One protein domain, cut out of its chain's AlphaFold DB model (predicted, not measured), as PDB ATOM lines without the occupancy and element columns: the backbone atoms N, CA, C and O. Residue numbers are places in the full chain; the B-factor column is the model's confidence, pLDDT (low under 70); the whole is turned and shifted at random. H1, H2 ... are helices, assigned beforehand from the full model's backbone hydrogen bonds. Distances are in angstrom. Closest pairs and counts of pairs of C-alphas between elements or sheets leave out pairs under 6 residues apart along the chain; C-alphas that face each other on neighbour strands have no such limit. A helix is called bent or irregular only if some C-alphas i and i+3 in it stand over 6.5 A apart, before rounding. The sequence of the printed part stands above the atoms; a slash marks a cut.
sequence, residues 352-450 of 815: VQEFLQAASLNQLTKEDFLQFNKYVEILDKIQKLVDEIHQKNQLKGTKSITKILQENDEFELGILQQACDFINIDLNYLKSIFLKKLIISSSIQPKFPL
ATOM      1  N   VAL A 352     149.732 184.129 191.909       87.12
ATOM      2  CA  VAL A 352     150.486 182.977 191.393       87.12
ATOM      3  C   VAL A 352     151.806 183.400 190.748       87.12
ATOM      4  O   VAL A 352     152.818 182.735 190.940       87.12
ATOM      5  N   GLN A 353     151.843 184.528 190.030       88.44
ATOM      6  CA  GLN A 353     153.073 184.994 189.380       88.44
ATOM      7  C   GLN A 353     154.136 185.390 190.407       88.44
ATOM      8  O   GLN A 353     155.300 185.018 190.264       88.44
ATOM      9  N   GLU A 354     153.737 186.091 191.469       90.50
ATOM     10  CA  GLU A 354     154.642 186.444 192.567       90.50
ATOM     11  C   GLU A 354     155.107 185.212 193.346       90.50
ATOM     12  O   GLU A 354     156.270 185.148 193.754       90.50
ATOM     13  N   PHE A 355     154.229 184.222 193.533       91.12
ATOM     14  CA  PHE A 355     154.585 182.951 194.159       91.12
ATOM     15  C   PHE A 355     155.613 182.183 193.324       91.12
ATOM     16  O   PHE A 355     156.650 181.788 193.850       91.12
ATOM     17  N   LEU A 356     155.378 182.020 192.018       89.50
ATOM     18  CA  LEU A 356     156.303 181.314 191.127       89.50
ATOM     19  C   LEU A 356     157.663 182.027 191.047       89.50
ATOM     20  O   LEU A 356     158.715 181.381 191.063       89.50
ATOM     21  N   GLN A 357     157.668 183.362 191.030       90.94
ATOM     22  CA  GLN A 357     158.900 184.151 191.128       90.94
ATOM     23  C   GLN A 357     159.618 183.924 192.465       90.94
ATOM     24  O   GLN A 357     160.817 183.661 192.480       90.94
ATOM     25  N   ALA A 358     158.905 183.960 193.590       88.62
ATOM     26  CA  ALA A 358     159.498 183.690 194.897       88.62
ATOM     27  C   ALA A 358     160.037 182.252 195.012       88.62
ATOM     28  O   ALA A 358     161.121 182.053 195.555       88.62
ATOM     29  N   ALA A 359     159.321 181.260 194.481       88.19
ATOM     30  CA  ALA A 359     159.746 179.864 194.471       88.19
ATOM     31  C   ALA A 359     161.015 179.676 193.622       88.19
ATOM     32  O   ALA A 359     161.997 179.114 194.102       88.19
ATOM     33  N   SER A 360     161.035 180.221 192.401       88.44
ATOM     34  CA  SER A 360     162.195 180.152 191.499       88.44
ATOM     35  C   SER A 360     163.437 180.863 192.043       88.44
ATOM     36  O   SER A 360     164.526 180.291 191.985       88.44
ATOM     37  N   LEU A 361     163.289 182.055 192.638       88.81
ATOM     38  CA  LEU A 361     164.391 182.770 193.302       88.81
ATOM     39  C   LEU A 361     165.012 181.947 194.438       88.81
ATOM     40  O   LEU A 361     166.214 182.026 194.674       88.81
ATOM     41  N   ASN A 362     164.197 181.136 195.109       85.62
ATOM     42  CA  ASN A 362     164.615 180.259 196.195       85.62
ATOM     43  C   ASN A 362     164.954 178.824 195.745       85.62
ATOM     44  O   ASN A 362     165.155 177.958 196.595       85.62
ATOM     45  N   GLN A 363     165.012 178.555 194.434       85.75
ATOM     46  CA  GLN A 363     165.275 177.222 193.868       85.75
ATOM     47  C   GLN A 363     164.314 176.129 194.379       85.75
ATOM     48  O   GLN A 363     164.689 174.961 194.506       85.75
ATOM     49  N   LEU A 364     163.071 176.506 194.680       88.69
ATOM     50  CA  LEU A 364     162.013 175.590 195.088       88.69
ATOM     51  C   LEU A 364     161.245 175.107 193.859       88.69
ATOM     52  O   LEU A 364     160.762 175.901 193.049       88.69
ATOM     53  N   THR A 365     161.111 173.792 193.743       89.38
ATOM     54  CA  THR A 365     160.344 173.127 192.687       89.38
ATOM     55  C   THR A 365     159.023 172.586 193.227       89.38
ATOM     56  O   THR A 365     158.829 172.468 194.434       89.38
ATOM     57  N   LYS A 366     158.112 172.194 192.331       89.81
ATOM     58  CA  LYS A 366     156.858 171.522 192.702       89.81
ATOM     59  C   LYS A 366     157.093 170.271 193.562       89.81
ATOM     60  O   LYS A 366     156.366 170.042 194.524       89.81
ATOM     61  N   GLU A 367     158.118 169.483 193.236       87.56
ATOM     62  CA  GLU A 367     158.472 168.269 193.983       87.56
ATOM     63  C   GLU A 367     158.903 168.573 195.419       87.56
ATOM     64  O   GLU A 367     158.622 167.781 196.314       87.56
ATOM     65  N   ASP A 368     159.513 169.736 195.661       86.38
ATOM     66  CA  ASP A 368     159.948 170.133 197.001       86.38
ATOM     67  C   ASP A 368     158.779 170.354 197.963       86.38
ATOM     68  O   ASP A 368     158.904 170.068 199.152       86.38
ATOM     69  N   PHE A 369     157.636 170.815 197.452       87.56
ATOM     70  CA  PHE A 369     156.418 170.945 198.250       87.56
ATOM     71  C   PHE A 369     155.765 169.581 198.497       87.56
ATOM     72  O   PHE A 369     155.391 169.295 199.629       87.56
ATOM     73  N   LEU A 370     155.704 168.708 197.483       86.62
ATOM     74  CA  LEU A 370     155.147 167.351 197.614       86.62
ATOM     75  C   LEU A 370     155.969 166.449 198.547       86.62
ATOM     76  O   LEU A 370     155.428 165.552 199.180       86.62
ATOM     77  N   GLN A 371     157.283 166.655 198.624       86.25
ATOM     78  CA  GLN A 371     158.169 165.873 199.489       86.25
ATOM     79  C   GLN A 371     158.339 166.482 200.885       86.25
ATOM     80  O   GLN A 371     159.103 165.946 201.687       86.25
ATOM     81  N   PHE A 372     157.632 167.567 201.217       83.88
ATOM     82  CA  PHE A 372     157.848 168.293 202.466       83.88
ATOM     83  C   PHE A 372     157.659 167.419 203.717       83.88
ATOM     84  O   PHE A 372     158.485 167.457 204.630       83.88
ATOM     85  N   ASN A 373     156.627 166.571 203.754       83.19
ATOM     86  CA  ASN A 373     156.421 165.653 204.878       83.19
ATOM     87  C   ASN A 373     157.555 164.621 204.982       83.19
ATOM     88  O   ASN A 373     158.081 164.372 206.066       83.19
ATOM     89  N   LYS A 374     158.038 164.108 203.843       84.38
ATOM     90  CA  LYS A 374     159.212 163.225 203.789       84.38
ATOM     91  C   LYS A 374     160.481 163.933 204.277       84.38
ATOM     92  O   LYS A 374     161.294 163.323 204.969       84.38
ATOM     93  N   TYR A 375     160.648 165.217 203.958       83.69
ATOM     94  CA  TYR A 375     161.740 166.045 204.471       83.69
ATOM     95  C   TYR A 375     161.687 166.159 205.996       83.69
ATOM     96  O   TYR A 375     162.715 166.013 206.657       83.69
ATOM     97  N   VAL A 376     160.496 166.371 206.561       83.19
ATOM     98  CA  VAL A 376     160.291 166.430 208.016       83.19
ATOM     99  C   VAL A 376     160.607 165.081 208.663       83.19
ATOM    100  O   VAL A 376     161.390 165.047 209.608       83.19
ATOM    101  N   GLU A 377     160.114 163.970 208.110       85.38
ATOM    102  CA  GLU A 377     160.402 162.628 208.630       85.38
ATOM    103  C   GLU A 377     161.894 162.275 208.609       85.38
ATOM    104  O   GLU A 377     162.394 161.648 209.545       85.38
ATOM    105  N   ILE A 378     162.610 162.640 207.539       83.75
ATOM    106  CA  ILE A 378     164.058 162.417 207.430       83.75
ATOM    107  C   ILE A 378     164.789 163.208 208.519       83.75
ATOM    108  O   ILE A 378     165.637 162.647 209.213       83.75
ATOM    109  N   LEU A 379     164.436 164.484 208.703       83.50
ATOM    110  CA  LEU A 379     165.030 165.333 209.736       83.50
ATOM    111  C   LEU A 379     164.748 164.790 211.145       83.50
ATOM    112  O   LEU A 379     165.665 164.739 211.958       83.50
ATOM    113  N   ASP A 380     163.532 164.315 211.417       84.81
ATOM    114  CA  ASP A 380     163.166 163.749 212.721       84.81
ATOM    115  C   ASP A 380     163.878 162.415 212.999       84.81
ATOM    116  O   ASP A 380     164.304 162.152 214.127       84.81
ATOM    117  N   LYS A 381     164.045 161.561 211.977       84.38
ATOM    118  CA  LYS A 381     164.811 160.306 212.088       84.38
ATOM    119  C   LYS A 381     166.284 160.573 212.384       84.38
ATOM    120  O   LYS A 381     166.850 159.925 213.261       84.38
ATOM    121  N   ILE A 382     166.885 161.540 211.693       83.56
ATOM    122  CA  ILE A 382     168.278 161.931 211.934       83.56
ATOM    123  C   ILE A 382     168.407 162.581 213.313       83.56
ATOM    124  O   ILE A 382     169.370 162.288 214.013       83.56
ATOM    125  N   GLN A 383     167.426 163.375 213.764       83.62
ATOM    126  CA  GLN A 383     167.472 164.002 215.091       83.62
ATOM    127  C   GLN A 383     167.501 162.938 216.187       83.62
ATOM    128  O   GLN A 383     168.329 163.016 217.087       83.62
ATOM    129  N   LYS A 384     166.662 161.902 216.067       84.56
ATOM    130  CA  LYS A 384     166.659 160.769 217.003       84.56
ATOM    131  C   LYS A 384     168.005 160.049 217.043       84.56
ATOM    132  O   LYS A 384     168.484 159.737 218.125       84.56
ATOM    133  N   LEU A 385     168.637 159.821 215.891       82.38
ATOM    134  CA  LEU A 385     169.964 159.197 215.846       82.38
ATOM    135  C   LEU A 385     171.056 160.089 216.435       82.38
ATOM    136  O   LEU A 385     171.928 159.590 217.140       82.38
ATOM    137  N   VAL A 386     171.006 161.397 216.181       82.12
ATOM    138  CA  VAL A 386     171.916 162.370 216.800       82.12
ATOM    139  C   VAL A 386     171.759 162.332 218.322       82.12
ATOM    140  O   VAL A 386     172.759 162.240 219.032       82.12
ATOM    141  N   ASP A 387     170.524 162.301 218.826       82.56
ATOM    142  CA  ASP A 387     170.239 162.199 220.260       82.56
ATOM    143  C   ASP A 387     170.748 160.871 220.855       82.56
ATOM    144  O   ASP A 387     171.335 160.862 221.938       82.56
ATOM    145  N   GLU A 388     170.591 159.751 220.141       81.94
ATOM    146  CA  GLU A 388     171.127 158.442 220.543       81.94
ATOM    147  C   GLU A 388     172.663 158.415 220.580       81.94
ATOM    148  O   GLU A 388     173.246 157.830 221.497       81.94
ATOM    149  N   ILE A 389     173.335 159.037 219.605       81.00
ATOM    150  CA  ILE A 389     174.803 159.130 219.563       81.00
ATOM    151  C   ILE A 389     175.305 160.012 220.713       81.00
ATOM    152  O   ILE A 389     176.241 159.629 221.417       81.00
ATOM    153  N   HIS A 390     174.643 161.143 220.972       80.38
ATOM    154  CA  HIS A 390     174.935 162.018 222.113       80.38
ATOM    155  C   HIS A 390     174.761 161.296 223.457       80.38
ATOM    156  O   HIS A 390     175.628 161.406 224.329       80.38
ATOM    157  N   GLN A 391     173.700 160.494 223.610       77.94
ATOM    158  CA  GLN A 391     173.473 159.666 224.803       77.94
ATOM    159  C   GLN A 391     174.543 158.580 224.975       77.94
ATOM    160  O   GLN A 391     175.070 158.412 226.078       77.94
ATOM    161  N   LYS A 392     174.906 157.868 223.898       76.81
ATOM    162  CA  LYS A 392     175.972 156.848 223.920       76.81
ATOM    163  C   LYS A 392     177.337 157.444 224.274       76.81
ATOM    164  O   LYS A 392     178.117 156.790 224.962       76.81
ATOM    165  N   ASN A 393     177.589 158.687 223.868       73.75
ATOM    166  CA  ASN A 393     178.847 159.397 224.105       73.75
ATOM    167  C   ASN A 393     178.864 160.238 225.401       73.75
ATOM    168  O   ASN A 393     179.846 160.932 225.650       73.75
ATOM    169  N   GLN A 394     177.815 160.179 226.237       72.00
ATOM    170  CA  GLN A 394     177.686 160.934 227.502       72.00
ATOM    171  C   GLN A 394     177.857 162.463 227.361       72.00
ATOM    172  O   GLN A 394     178.311 163.143 228.285       72.00
ATOM    173  N   LEU A 395     177.488 163.022 226.209       68.88
ATOM    174  CA  LEU A 395     177.604 164.454 225.937       68.88
ATOM    175  C   LEU A 395     176.455 165.230 226.618       68.88
ATOM    176  O   LEU A 395     175.309 164.779 226.660       68.88
ATOM    177  N   LYS A 396     176.755 166.398 227.209       56.69
ATOM    178  CA  LYS A 396     175.763 167.212 227.937       56.69
ATOM    179  C   LYS A 396     174.953 168.094 226.986       56.69
ATOM    180  O   LYS A 396     175.425 169.149 226.575       56.69
ATOM    181  N   GLY A 397     173.694 167.709 226.788       60.91
ATOM    182  CA  GLY A 397     172.678 168.492 226.085       60.91
ATOM    183  C   GLY A 397     172.675 168.214 224.585       60.91
ATOM    184  O   GLY A 397     173.654 168.477 223.901       60.91
ATOM    185  N   THR A 398     171.560 167.703 224.069       62.88
ATOM    186  CA  THR A 398     171.394 167.484 222.633       62.88
ATOM    187  C   THR A 398     171.105 168.813 221.938       62.88
ATOM    188  O   THR A 398     170.145 169.520 222.263       62.88
ATOM    189  N   LYS A 399     171.960 169.195 220.983       71.12
ATOM    190  CA  LYS A 399     171.673 170.315 220.083       71.12
ATOM    191  C   LYS A 399     170.706 169.838 218.997       71.12
ATOM    192  O   LYS A 399     170.833 168.736 218.466       71.12
ATOM    193  N   SER A 400     169.732 170.673 218.640       75.88
ATOM    194  CA  SER A 400     168.882 170.387 217.484       75.88
ATOM    195  C   SER A 400     169.712 170.449 216.200       75.88
ATOM    196  O   SER A 400     170.596 171.300 216.079       75.88
ATOM    197  N   ILE A 401     169.374 169.628 215.201       72.44
ATOM    198  CA  ILE A 401     169.960 169.672 213.849       72.44
ATOM    199  C   ILE A 401     169.967 171.107 213.312       72.44
ATOM    200  O   ILE A 401     170.921 171.529 212.666       72.44
ATOM    201  N   THR A 402     168.928 171.884 213.632       68.75
ATOM    202  CA  THR A 402     168.807 173.289 213.233       68.75
ATOM    203  C   THR A 402     169.924 174.174 213.788       68.75
ATOM    204  O   THR A 402     170.421 175.024 213.059       68.75
ATOM    205  N   LYS A 403     170.351 173.960 215.040       72.81
ATOM    206  CA  LYS A 403     171.469 174.686 215.657       72.81
ATOM    207  C   LYS A 403     172.810 174.175 215.150       72.81
ATOM    208  O   LYS A 403     173.673 174.983 214.836       72.81
ATOM    209  N   ILE A 404     172.957 172.859 214.984       73.88
ATOM    210  CA  ILE A 404     174.187 172.236 214.465       73.88
ATOM    211  C   ILE A 404     174.509 172.757 213.056       73.88
ATOM    212  O   ILE A 404     175.634 173.169 212.780       73.88
ATOM    213  N   LEU A 405     173.505 172.809 212.175       74.00
ATOM    214  CA  LEU A 405     173.658 173.303 210.804       74.00
ATOM    215  C   LEU A 405     173.843 174.830 210.708       74.00
ATOM    216  O   LEU A 405     174.295 175.308 209.672       74.00
ATOM    217  N   GLN A 406     173.491 175.593 211.750       72.12
ATOM    218  CA  GLN A 406     173.666 177.053 211.807       72.12
ATOM    219  C   GLN A 406     175.000 177.471 212.441       72.12
ATOM    220  O   GLN A 406     175.610 178.435 211.988       72.12
ATOM    221  N   GLU A 407     175.454 176.757 213.475       74.00
ATOM    222  CA  GLU A 407     176.685 177.053 214.220       74.00
ATOM    223  C   GLU A 407     177.948 176.541 213.502       74.00
ATOM    224  O   GLU A 407     179.035 177.043 213.777       74.00
ATOM    225  N   ASN A 408     177.812 175.591 212.560       65.75
ATOM    226  CA  ASN A 408     178.918 174.981 211.802       65.75
ATOM    227  C   ASN A 408     180.071 174.468 212.692       65.75
ATOM    228  O   ASN A 408     181.237 174.509 212.305       65.75
ATOM    229  N   ASP A 409     179.747 173.971 213.883       74.56
ATOM    230  CA  ASP A 409     180.709 173.360 214.799       74.56
ATOM    231  C   ASP A 409     181.221 172.033 214.206       74.56
ATOM    232  O   ASP A 409     180.436 171.112 213.973       74.56
ATOM    233  N   GLU A 410     182.528 171.937 213.927       72.88
ATOM    234  CA  GLU A 410     183.148 170.767 213.281       72.88
ATOM    235  C   GLU A 410     182.891 169.463 214.050       72.88
ATOM    236  O   GLU A 410     182.703 168.410 213.434       72.88
ATOM    237  N   PHE A 411     182.832 169.527 215.383       73.38
ATOM    238  CA  PHE A 411     182.595 168.352 216.218       73.38
ATOM    239  C   PHE A 411     181.156 167.838 216.076       73.38
ATOM    240  O   PHE A 411     180.924 166.649 215.848       73.38
ATOM    241  N   GLU A 412     180.178 168.742 216.132       76.38
ATOM    242  CA  GLU A 412     178.755 168.418 215.980       76.38
ATOM    243  C   GLU A 412     178.397 168.034 214.535       76.38
ATOM    244  O   GLU A 412     177.550 167.167 214.308       76.38
ATOM    245  N   LEU A 413     179.079 168.614 213.540       77.31
ATOM    246  CA  LEU A 413     178.966 168.197 212.140       77.31
ATOM    247  C   LEU A 413     179.498 166.774 211.923       77.31
ATOM    248  O   LEU A 413     178.920 166.033 211.129       77.31
ATOM    249  N   GLY A 414     180.545 166.367 212.650       77.81
ATOM    250  CA  GLY A 414     181.043 164.988 212.650       77.81
ATOM    251  C   GLY A 414     180.022 163.985 213.203       77.81
ATOM    252  O   GLY A 414     179.826 162.920 212.619       77.81
ATOM    253  N   ILE A 415     179.312 164.348 214.278       78.19
ATOM    254  CA  ILE A 415     178.212 163.542 214.845       78.19
ATOM    255  C   ILE A 415     177.037 163.455 213.860       78.19
ATOM    256  O   ILE A 415     176.463 162.383 213.658       78.19
ATOM    257  N   LEU A 416     176.705 164.567 213.200       82.19
ATOM    258  CA  LEU A 416     175.649 164.610 212.192       82.19
ATOM    259  C   LEU A 416     175.994 163.761 210.957       82.19
ATOM    260  O   LEU A 416     175.125 163.056 210.451       82.19
ATOM    261  N   GLN A 417     177.253 163.777 210.504       82.31
ATOM    262  CA  GLN A 417     177.733 162.927 209.409       82.31
ATOM    263  C   GLN A 417     177.587 161.439 209.757       82.31
ATOM    264  O   GLN A 417     177.069 160.675 208.949       82.31
ATOM    265  N   GLN A 418     177.937 161.037 210.982       80.06
ATOM    266  CA  GLN A 418     177.744 159.657 211.436       80.06
ATOM    267  C   GLN A 418     176.263 159.251 211.431       80.06
ATOM    268  O   GLN A 418     175.923 158.170 210.956       80.06
ATOM    269  N   ALA A 419     175.364 160.119 211.911       80.81
ATOM    270  CA  ALA A 419     173.920 159.869 211.876       80.81
ATOM    271  C   ALA A 419     173.372 159.752 210.438       80.81
ATOM    272  O   ALA A 419     172.516 158.906 210.167       80.81
ATOM    273  N   CYS A 420     173.882 160.571 209.514       83.31
ATOM    274  CA  CYS A 420     173.582 160.513 208.083       83.31
ATOM    275  C   CYS A 420     174.027 159.187 207.444       83.31
ATOM    276  O   CYS A 420     173.241 158.556 206.729       83.31
ATOM    277  N   ASP A 421     175.240 158.723 207.760       85.00
ATOM    278  CA  ASP A 421     175.800 157.473 207.238       85.00
ATOM    279  C   ASP A 421     174.974 156.251 207.692       85.00
ATOM    280  O   ASP A 421     174.741 155.331 206.904       85.00
ATOM    281  N   PHE A 422     174.427 156.264 208.918       82.06
ATOM    282  CA  PHE A 422     173.537 155.201 209.420       82.06
ATOM    283  C   PHE A 422     172.223 155.058 208.633       82.06
ATOM    284  O   PHE A 422     171.666 153.959 208.579       82.06
ATOM    285  N   ILE A 423     171.716 156.137 208.027       81.31
ATOM    286  CA  ILE A 423     170.487 156.133 207.205       81.31
ATOM    287  C   ILE A 423     170.825 156.131 205.698       81.31
ATOM    288  O   ILE A 423     169.928 156.073 204.859       81.31
ATOM    289  N   ASN A 424     172.115 156.112 205.338       83.19
ATOM    290  CA  ASN A 424     172.604 156.167 203.959       83.19
ATOM    291  C   ASN A 424     172.127 157.429 203.208       83.19
ATOM    292  O   ASN A 424     171.645 157.361 202.074       83.19
ATOM    293  N   ILE A 425     172.212 158.585 203.873       84.50
ATOM    294  CA  ILE A 425     171.845 159.897 203.327       84.50
ATOM    295  C   ILE A 425     173.091 160.785 203.276       84.50
ATOM    296  O   ILE A 425     173.809 160.890 204.257       84.50
ATOM    297  N   ASP A 426     173.334 161.469 202.154       85.56
ATOM    298  CA  ASP A 426     174.437 162.434 202.048       85.56
ATOM    299  C   ASP A 426     174.167 163.697 202.893       85.56
ATOM    300  O   ASP A 426     173.073 164.271 202.860       85.56
ATOM    301  N   LEU A 427     175.181 164.184 203.617       80.88
ATOM    302  CA  LEU A 427     175.101 165.401 204.427       80.88
ATOM    303  C   LEU A 427     174.780 166.637 203.575       80.88
ATOM    304  O   LEU A 427     174.048 167.519 204.029       80.88
ATOM    305  N   ASN A 428     175.274 166.715 202.334       82.12
ATOM    306  CA  ASN A 428     174.937 167.835 201.446       82.12
ATOM    307  C   ASN A 428     173.460 167.810 201.043       82.12
ATOM    308  O   ASN A 428     172.805 168.855 200.988       82.12
ATOM    309  N   TYR A 429     172.913 166.615 200.831       82.62
ATOM    310  CA  TYR A 429     171.489 166.437 200.590       82.62
ATOM    311  C   TYR A 429     170.666 166.825 201.827       82.62
ATOM    312  O   TYR A 429     169.705 167.584 201.690       82.62
ATOM    313  N   LEU A 430     171.092 166.444 203.039       82.06
ATOM    314  CA  LEU A 430     170.456 166.885 204.287       82.06
ATOM    315  C   LEU A 430     170.466 168.414 204.442       82.06
ATOM    316  O   LEU A 430     169.436 169.006 204.772       82.06
ATOM    317  N   LYS A 431     171.605 169.066 204.168       81.62
ATOM    318  CA  LYS A 431     171.728 170.535 204.179       81.62
ATOM    319  C   LYS A 431     170.751 171.179 203.200       81.62
ATOM    320  O   LYS A 431     170.084 172.147 203.556       81.62
ATOM    321  N   SER A 432     170.622 170.618 201.996       83.00
ATOM    322  CA  SER A 432     169.676 171.109 200.990       83.00
ATOM    323  C   SER A 432     168.221 170.985 201.456       83.00
ATOM    324  O   SER A 432     167.461 171.946 201.342       83.00
ATOM    325  N   ILE A 433     167.849 169.855 202.068       84.88
ATOM    326  CA  ILE A 433     166.513 169.630 202.628       84.88
ATOM    327  C   ILE A 433     166.227 170.626 203.753       84.88
ATOM    328  O   ILE A 433     165.158 171.238 203.789       84.88
ATOM    329  N   PHE A 434     167.185 170.809 204.664       83.31
ATOM    330  CA  PHE A 434     167.048 171.735 205.782       83.31
ATOM    331  C   PHE A 434     166.847 173.176 205.304       83.31
ATOM    332  O   PHE A 434     165.920 173.845 205.766       83.31
ATOM    333  N   LEU A 435     167.657 173.634 204.343       82.50
ATOM    334  CA  LEU A 435     167.522 174.968 203.752       82.50
ATOM    335  C   LEU A 435     166.160 175.147 203.080       82.50
ATOM    336  O   LEU A 435     165.486 176.143 203.335       82.50
ATOM    337  N   LYS A 436     165.711 174.169 202.286       84.88
ATOM    338  CA  LYS A 436     164.396 174.215 201.632       84.88
ATOM    339  C   LYS A 436     163.253 174.260 202.646       84.88
ATOM    340  O   LYS A 436     162.372 175.106 202.514       84.88
ATOM    341  N   LYS A 437     163.289 173.424 203.693       85.50
ATOM    342  CA  LYS A 437     162.302 173.455 204.788       85.50
ATOM    343  C   LYS A 437     162.265 174.828 205.456       85.50
ATOM    344  O   LYS A 437     161.184 175.374 205.662       85.50
ATOM    345  N   LEU A 438     163.436 175.384 205.768       83.06
ATOM    346  CA  LEU A 438     163.552 176.684 206.418       83.06
ATOM    347  C   LEU A 438     162.952 177.781 205.538       83.06
ATOM    348  O   LEU A 438     162.074 178.490 206.008       83.06
ATOM    349  N   ILE A 439     163.329 177.853 204.258       85.31
ATOM    350  CA  ILE A 439     162.797 178.841 203.309       85.31
ATOM    351  C   ILE A 439     161.273 178.722 203.162       85.31
ATOM    352  O   ILE A 439     160.567 179.735 203.169       85.31
ATOM    353  N   ILE A 440     160.746 177.499 203.045       85.75
ATOM    354  CA  ILE A 440     159.301 177.277 202.915       85.75
ATOM    355  C   ILE A 440     158.568 177.816 204.151       85.75
ATOM    356  O   ILE A 440     157.634 178.605 204.009       85.75
ATOM    357  N   SER A 441     159.028 177.463 205.354       82.56
ATOM    358  CA  SER A 441     158.383 177.876 206.606       82.56
ATOM    359  C   SER A 441     158.610 179.351 206.967       82.56
ATOM    360  O   SER A 441     157.713 179.979 207.523       82.56
ATOM    361  N   SER A 442     159.780 179.929 206.673       82.94
ATOM    362  CA  SER A 442     160.135 181.295 207.095       82.94
ATOM    363  C   SER A 442     159.836 182.374 206.061       82.94
ATOM    364  O   SER A 442     159.715 183.541 206.424       82.94
ATOM    365  N   SER A 443     159.771 182.022 204.777       84.00
ATOM    366  CA  SER A 443     159.719 183.008 203.689       84.00
ATOM    367  C   SER A 443     158.529 182.810 202.759       84.00
ATOM    368  O   SER A 443     157.896 183.795 202.385       84.00
ATOM    369  N   ILE A 444     158.193 181.569 202.402       87.81
ATOM    370  CA  ILE A 444     157.068 181.291 201.496       87.81
ATOM    371  C   ILE A 444     155.733 181.338 202.243       87.81
ATOM    372  O   ILE A 444     154.861 182.120 201.871       87.81
ATOM    373  N   GLN A 445     155.581 180.559 203.316       85.81
ATOM    374  CA  GLN A 445     154.314 180.434 204.045       85.81
ATOM    375  C   GLN A 445     153.808 181.764 204.641       85.81
ATOM    376  O   GLN A 445     152.623 182.056 204.480       85.81
ATOM    377  N   PRO A 446     154.652 182.624 205.255       87.19
ATOM    378  CA  PRO A 446     154.188 183.914 205.771       87.19
ATOM    379  C   PRO A 446     153.771 184.889 204.666       87.19
ATOM    380  O   PRO A 446     152.908 185.735 204.883       87.19
ATOM    381  N   LYS A 447     154.392 184.786 203.483       86.50
ATOM    382  CA  LYS A 447     154.109 185.660 202.339       86.50
ATOM    383  C   LYS A 447     152.863 185.220 201.567       86.50
ATOM    384  O   LYS A 447     152.160 186.063 201.021       86.50
ATOM    385  N   PHE A 448     152.591 183.919 201.533       88.62
ATOM    386  CA  PHE A 448     151.477 183.317 200.803       88.62
ATOM    387  C   PHE A 448     150.714 182.361 201.726       88.62
ATOM    388  O   PHE A 448     150.938 181.154 201.659       88.62
ATOM    389  N   PRO A 449     149.858 182.863 202.627       84.00
ATOM    390  CA  PRO A 449     149.158 182.012 203.583       84.00
ATOM    391  C   PRO A 449     148.092 181.157 202.880       84.00
ATOM    392  O   PRO A 449     147.195 181.689 202.232       84.00
ATOM    393  N   LEU A 450     148.181 179.835 203.039       83.12
ATOM    394  CA  LEU A 450     147.163 178.861 202.633       83.12
ATOM    395  C   LEU A 450     146.684 178.082 203.857       83.12
ATOM    396  O   LEU A 450     147.504 177.741 204.715       83.12
TER     397      LEU A 450
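Overview. This is residues 352 to 450 of the 815 residues of an uncharacterized protein of Candidatus Lokiarchaeota archaeon (UniProt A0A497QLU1). What shape do these atoms make? A rod of helices: the two longest, H3 and H6, meet near residues 375 and 433 and run from there toward opposite ends, H3 crossed by H5 of the H4 and H5 hairpin, while H1 lies near the last part of H6. What is it built of? The printed part has 99 residues with six named helices, H1 to H6 in chain order, and no named strand; its class is all helix. How tight is it? It is only just loose, close to compact, with a radius of gyration of the C-alphas of 15.3 A and spans of 51 by 23 by 22 A.

Arrangement. What do the first helices meet? H1, residues 352 to 361, and H6, residues 427 to 447, only just touch, with 3 pairs of C-alphas within 8 A, the closest being Ala 358 and Ile 444 at 7.4 A; they run opposite ways at a shallow tilt of 31 degrees. H2, residues 366 to 370, is close but not clearly touching H6, the closest C-alphas being Asp 368 and Lys 436 at 7.6 A. How do the long helices stand? H3, residues 372 to 392, touches H6 with residues 372 to 379 alone, opposite ways at a steep tilt of 54 degrees; the closest C-alphas are Tyr 375 and Ile 433, 6.2 A apart. What follows H3? H4, residues 401 to 407, and H5, residues 410 to 423, form a helical hairpin at a shallow tilt of 30 degrees, the closest C-alphas being Ile 404 and Glu 412 at 6.1 A. H5 touches H3, opposite ways at a steep tilt of 65 degrees, the closest C-alphas being Leu 385 and Ala 419 at 5.6 A. Do the backbones hold helical pairs? Every O i to N i+4 pair is within hydrogen-bond range in H1, H2, H3 and H4, against 9 of 10 in H5 and 14 of 17 in H6.

Along the chain. Where does H1 begin? C-alpha 352 is at (150.486, 182.977, 191.393), and H1 is 14.0 A long. How long are the later helices? H3 is 30.3 A from first to last C-alpha, H5 20.3 A and H6 29.2 A. Where does H6 end? C-alpha 447 is at (154.109, 185.660, 202.339); H6 has a kink of 28 degrees near residue 441 and is only just irregular, with C-alphas 442 and 445 6.6 A apart.

Size, cuts and confidence. How far does it reach? The two C-alphas farthest apart, those of Gln 353 and Gln 394, are 51.4 A apart. Are there cuts or long links? The printed part has no cut, and no link is long; H3 to H4, with 8 residues between them, is short. Where is confidence low? The mean pLDDT of the printed part is 81.6, and residues 395 to 398, 402 and 408 are under 70.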